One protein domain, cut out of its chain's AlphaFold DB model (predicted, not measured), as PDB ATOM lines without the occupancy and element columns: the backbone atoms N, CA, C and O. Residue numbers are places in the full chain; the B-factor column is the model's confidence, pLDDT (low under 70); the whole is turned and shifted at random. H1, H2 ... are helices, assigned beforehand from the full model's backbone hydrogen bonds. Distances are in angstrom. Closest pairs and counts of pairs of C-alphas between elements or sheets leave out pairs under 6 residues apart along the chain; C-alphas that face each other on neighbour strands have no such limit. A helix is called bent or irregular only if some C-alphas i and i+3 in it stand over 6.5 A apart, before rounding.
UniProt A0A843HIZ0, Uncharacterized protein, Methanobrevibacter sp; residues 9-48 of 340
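This is residues 9 to 48 of the 340 residues of an uncharacterized protein of Methanobrevibacter sp (UniProt A0A843HIZ0). One long helix, H2, makes the length of a rod, and residues 9 to 19, with the short helix H1, form a small hook at the end where H2 begins. Residues 27 to 48, of which 27 to 47 belong to H2, stand free. The printed part has 40 residues with two named helices, H1 then H2, and no named strand; the class is all helix. It is extended, with a radius of gyration of the C-alphas of 14.5 A and spans of 46 by 15 by 7 A.

H1 is residues 13 to 17, beginning at C-alpha 13 (267.755, 293.034, 312.874). H2 is residues 20 to 47, 41.8 A long, from C-alpha 20 (273.895, 283.059, 308.681) to C-alpha 47 (298.257, 313.649, 293.865). H2 has a kink of 25 degrees near residue 41 and is only just irregular: C-alphas 41 and 44 are 6.7 A apart.

H1 and H2 touch only at the corner by their tight link; the closest C-alphas, of Thr 16 and Gln 23, are 5.8 A apart. H2 touches H1 with residues 22 to 23 alone. In H1 every O i to N i+4 pair is within hydrogen-bond range, in H2 21 of 24.

The C-alphas farthest apart, of Asp 18 and Asn 48, are 46.0 A apart. The printed part has no cut, and no printed residue is under 70 in pLDDT.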
ATOM      1  N   ASP A   9     274.938 297.390 310.300       87.69
ATOM      2  CA  ASP A   9     274.331 298.372 311.210       87.69
ATOM      3  C   ASP A   9     273.166 299.133 310.534       87.69
ATOM      4  O   ASP A   9     272.472 299.922 311.168       87.69
ATOM      5  N   ASN A  10     272.962 298.919 309.228       87.88
ATOM      6  CA  ASN A  10     271.982 299.615 308.391       87.88
ATOM      7  C   ASN A  10     270.948 298.656 307.769       87.88
ATOM      8  O   ASN A  10     270.186 299.048 306.883       87.88
ATOM      9  N   THR A  11     270.913 297.399 308.216       87.62
ATOM     10  CA  THR A  11     269.925 296.391 307.806       87.62
ATOM     11  C   THR A  11     269.018 296.003 308.977       87.62
ATOM     12  O   THR A  11     269.479 296.037 310.114       87.62
ATOM     13  N   PRO A  12     267.747 295.615 308.740       90.00
ATOM     14  CA  PRO A  12     266.848 295.189 309.813       90.00
ATOM     15  C   PRO A  12     267.402 294.002 310.612       90.00
ATOM     16  O   PRO A  12     267.927 293.058 310.017       90.00
ATOM     17  N   GLU A  13     267.195 294.020 311.933       87.44
ATOM     18  CA  GLU A  13     267.755 293.034 312.874       87.44
ATOM     19  C   GLU A  13     267.410 291.582 312.510       87.44
ATOM     20  O   GLU A  13     268.261 290.699 312.600       87.44
ATOM     21  N   ALA A  14     266.205 291.344 311.979       86.50
ATOM     22  CA  ALA A  14     265.759 290.022 311.530       86.50
ATOM     23  C   ALA A  14     266.721 289.369 310.516       86.50
ATOM     24  O   ALA A  14     266.906 288.156 310.507       86.50
ATOM     25  N   TYR A  15     267.381 290.156 309.662       82.56
ATOM     26  CA  TYR A  15     268.332 289.614 308.691       82.56
ATOM     27  C   TYR A  15     269.730 289.403 309.275       82.56
ATOM     28  O   TYR A  15     270.472 288.540 308.802       82.56
ATOM     29  N   THR A  16     270.097 290.180 310.293       84.25
ATOM     30  CA  THR A  16     271.389 290.059 310.971       84.25
ATOM     31  C   THR A  16     271.394 288.984 312.046       84.25
ATOM     32  O   THR A  16     272.463 288.451 312.304       84.25
ATOM     33  N   GLU A  17     270.256 288.628 312.644       88.19
ATOM     34  CA  GLU A  17     270.188 287.617 313.711       88.19
ATOM     35  C   GLU A  17     269.825 286.220 313.187       88.19
ATOM     36  O   GLU A  17     270.485 285.247 313.554       88.19
ATOM     37  N   ASP A  18     268.862 286.112 312.261       90.94
ATOM     38  CA  ASP A  18     268.281 284.810 311.896       90.94
ATOM     39  C   ASP A  18     268.975 284.111 310.714       90.94
ATOM     40  O   ASP A  18     268.864 282.893 310.552       90.94
ATOM     41  N   SER A  19     269.704 284.849 309.867       93.12
ATOM     42  CA  SER A  19     270.269 284.309 308.622       93.12
ATOM     43  C   SER A  19     271.793 284.376 308.572       93.12
ATOM     44  O   SER A  19     272.399 285.403 308.260       93.12
ATOM     45  N   ARG A  20     272.435 283.223 308.799       89.50
ATOM     46  CA  ARG A  20     273.895 283.059 308.681       89.50
ATOM     47  C   ARG A  20     274.420 283.447 307.296       89.50
ATOM     48  O   ARG A  20     275.460 284.098 307.195       89.50
ATOM     49  N   ASP A  21     273.728 283.035 306.239       93.19
ATOM     50  CA  ASP A  21     274.165 283.288 304.863       93.19
ATOM     51  C   ASP A  21     274.074 284.778 304.528       93.19
ATOM     52  O   ASP A  21     274.958 285.329 303.869       93.19
ATOM     53  N   PHE A  22     273.055 285.456 305.063       90.69
ATOM     54  CA  PHE A  22     272.927 286.900 304.936       90.69
ATOM     55  C   PHE A  22     274.058 287.632 305.665       90.69
ATOM     56  O   PHE A  22     274.696 288.500 305.074       90.69
ATOM     57  N   GLN A  23     274.395 287.231 306.897       88.06
ATOM     58  CA  GLN A  23     275.549 287.786 307.617       88.06
ATOM     59  C   GLN A  23     276.865 287.599 306.841       88.06
ATOM     60  O   GLN A  23     277.689 288.514 306.786       88.06
ATOM     61  N   LEU A  24     277.084 286.425 306.232       92.25
ATOM     62  CA  LEU A  24     278.281 286.160 305.428       92.25
ATOM     63  C   LEU A  24     278.336 287.073 304.196       92.25
ATOM     64  O   LEU A  24     279.381 287.657 303.906       92.25
ATOM     65  N   MET A  25     277.208 287.223 303.502       93.19
ATOM     66  CA  MET A  25     277.082 288.107 302.347       93.19
ATOM     67  C   MET A  25     277.335 289.572 302.725       93.19
ATOM     68  O   MET A  25     278.099 290.241 302.033       93.19
ATOM     69  N   LEU A  26     276.761 290.062 303.830       91.50
ATOM     70  CA  LEU A  26     277.002 291.424 304.312       91.50
ATOM     71  C   LEU A  26     278.485 291.670 304.605       91.50
ATOM     72  O   LEU A  26     279.023 292.690 304.187       91.50
ATOM     73  N   ARG A  27     279.177 290.718 305.245       88.69
ATOM     74  CA  ARG A  27     280.623 290.825 305.520       88.69
ATOM     75  C   ARG A  27     281.465 290.847 304.247       88.69
ATOM     76  O   ARG A  27     282.432 291.602 304.166       88.69
ATOM     77  N   LEU A  28     281.110 290.029 303.256       91.50
ATOM     78  CA  LEU A  28     281.747 290.053 301.937       91.50
ATOM     79  C   LEU A  28     281.540 291.407 301.255       91.50
ATOM     80  O   LEU A  28     282.493 291.987 300.739       91.50
ATOM     81  N   TYR A  29     280.318 291.928 301.300       91.50
ATOM     82  CA  TYR A  29     279.981 293.205 300.686       91.50
ATOM     83  C   TYR A  29     280.669 294.382 301.390       91.50
ATOM     84  O   TYR A  29     281.219 295.254 300.724       91.50
ATOM     85  N   ASP A  30     280.740 294.367 302.724       90.44
ATOM     86  CA  ASP A  30     281.518 295.330 303.505       90.44
ATOM     87  C   ASP A  30     283.009 295.262 303.154       90.44
ATOM     88  O   ASP A  30     283.659 296.299 303.053       90.44
ATOM     89  N   CYS A  31     283.575 294.073 302.929       87.88
ATOM     90  CA  CYS A  31     284.969 293.935 302.506       87.88
ATOM     91  C   CYS A  31     285.212 294.588 301.136       87.88
ATOM     92  O   CYS A  31     286.149 295.374 300.982       87.88
ATOM     93  N   VAL A  32     284.328 294.331 300.166       88.94
ATOM     94  CA  VAL A  32     284.405 294.930 298.825       88.94
ATOM     95  C   VAL A  32     284.234 296.446 298.896       88.94
ATOM     96  O   VAL A  32     285.077 297.179 298.380       88.94
ATOM     97  N   ASN A  33     283.196 296.936 299.577       87.31
ATOM     98  CA  ASN A  33     282.923 298.368 299.684       87.31
ATOM     99  C   ASN A  33     284.011 299.117 300.439       87.31
ATOM    100  O   ASN A  33     284.384 300.203 300.015       87.31
ATOM    101  N   ASN A  34     284.545 298.557 301.524       84.50
ATOM    102  CA  ASN A  34     285.644 299.193 302.244       84.50
ATOM    103  C   ASN A  34     286.927 299.202 301.410       84.50
ATOM    104  O   ASN A  34     287.653 300.188 301.456       84.50
ATOM    105  N   GLY A  35     287.171 298.168 300.598       84.75
ATOM    106  CA  GLY A  35     288.251 298.176 299.613       84.75
ATOM    107  C   GLY A  35     288.073 299.291 298.578       84.75
ATOM    108  O   GLY A  35     288.970 300.108 298.396       84.75
ATOM    109  N   VAL A  36     286.898 299.379 297.948       81.69
ATOM    110  CA  VAL A  36     286.578 300.422 296.956       81.69
ATOM    111  C   VAL A  36     286.631 301.820 297.574       81.69
ATOM    112  O   VAL A  36     287.229 302.723 296.995       81.69
ATOM    113  N   LYS A  37     286.060 302.002 298.768       81.44
ATOM    114  CA  LYS A  37     286.104 303.260 299.516       81.44
ATOM    115  C   LYS A  37     287.537 303.643 299.851       81.44
ATOM    116  O   LYS A  37     287.904 304.781 299.617       81.44
ATOM    117  N   PHE A  38     288.355 302.706 300.332       81.12
ATOM    118  CA  PHE A  38     289.774 302.955 300.577       81.12
ATOM    119  C   PHE A  38     290.484 303.414 299.302       81.12
ATOM    120  O   PHE A  38     291.206 304.404 299.341       81.12
ATOM    121  N   TYR A  39     290.226 302.762 298.162       74.94
ATOM    122  CA  TYR A  39     290.763 303.218 296.883       74.94
ATOM    123  C   TYR A  39     290.329 304.650 296.575       74.94
ATOM    124  O   TYR A  39     291.200 305.476 296.325       74.94
ATOM    125  N   ILE A  40     289.033 304.970 296.661       75.12
ATOM    126  CA  ILE A  40     288.497 306.317 296.406       75.12
ATOM    127  C   ILE A  40     289.106 307.355 297.356       75.12
ATOM    128  O   ILE A  40     289.581 308.395 296.906       75.12
ATOM    129  N   ASP A  41     289.149 307.056 298.651       72.62
ATOM    130  CA  ASP A  41     289.694 307.937 299.685       72.62
ATOM    131  C   ASP A  41     291.209 308.117 299.550       72.62
ATOM    132  O   ASP A  41     291.745 309.140 299.971       72.62
ATOM    133  N   SER A  42     291.903 307.152 298.940       72.75
ATOM    134  CA  SER A  42     293.334 307.237 298.641       72.75
ATOM    135  C   SER A  42     293.642 307.986 297.336       72.75
ATOM    136  O   SER A  42     294.792 308.362 297.115       72.75
ATOM    137  N   ILE A  43     292.643 308.270 296.480       76.31
ATOM    138  CA  ILE A  43     292.839 309.033 295.229       76.31
ATOM    139  C   ILE A  43     293.461 310.414 295.499       76.31
ATOM    140  O   ILE A  43     294.438 310.745 294.823       76.31
ATOM    141  N   PRO A  44     292.990 311.230 296.461       72.38
ATOM    142  CA  PRO A  44     293.628 312.509 296.782       72.38
ATOM    143  C   PRO A  44     295.093 312.357 297.213       72.38
ATOM    144  O   PRO A  44     295.939 313.173 296.835       72.38
ATOM    145  N   ASP A  45     295.415 311.286 297.941       75.19
ATOM    146  CA  ASP A  45     296.784 311.005 298.377       75.19
ATOM    147  C   ASP A  45     297.703 310.655 297.197       75.19
ATOM    148  O   ASP A  45     298.900 310.927 297.270       75.19
ATOM    149  N   THR A  46     297.169 310.166 296.068       74.69
ATOM    150  CA  THR A  46     297.971 309.928 294.849       74.69
ATOM    151  C   THR A  46     298.514 311.209 294.213       74.69
ATOM    152  O   THR A  46     299.553 311.176 293.556       74.69
ATOM    153  N   VAL A  47     297.839 312.347 294.413       82.00
ATOM    154  CA  VAL A  47     298.257 313.649 293.865       82.00
ATOM    155  C   VAL A  47     299.194 314.378 294.827       82.00
ATOM    156  O   VAL A  47     300.066 315.136 294.402       82.00
ATOM    157  N   ASN A  48     299.047 314.142 296.131       87.12
ATOM    158  CA  ASN A  48     299.894 314.761 297.139       87.12
ATOM    159  C   ASN A  48     301.269 314.083 297.195       87.12
ATOM    160  O   ASN A  48     301.427 313.019 297.790       87.12
TER     161      ASN A  48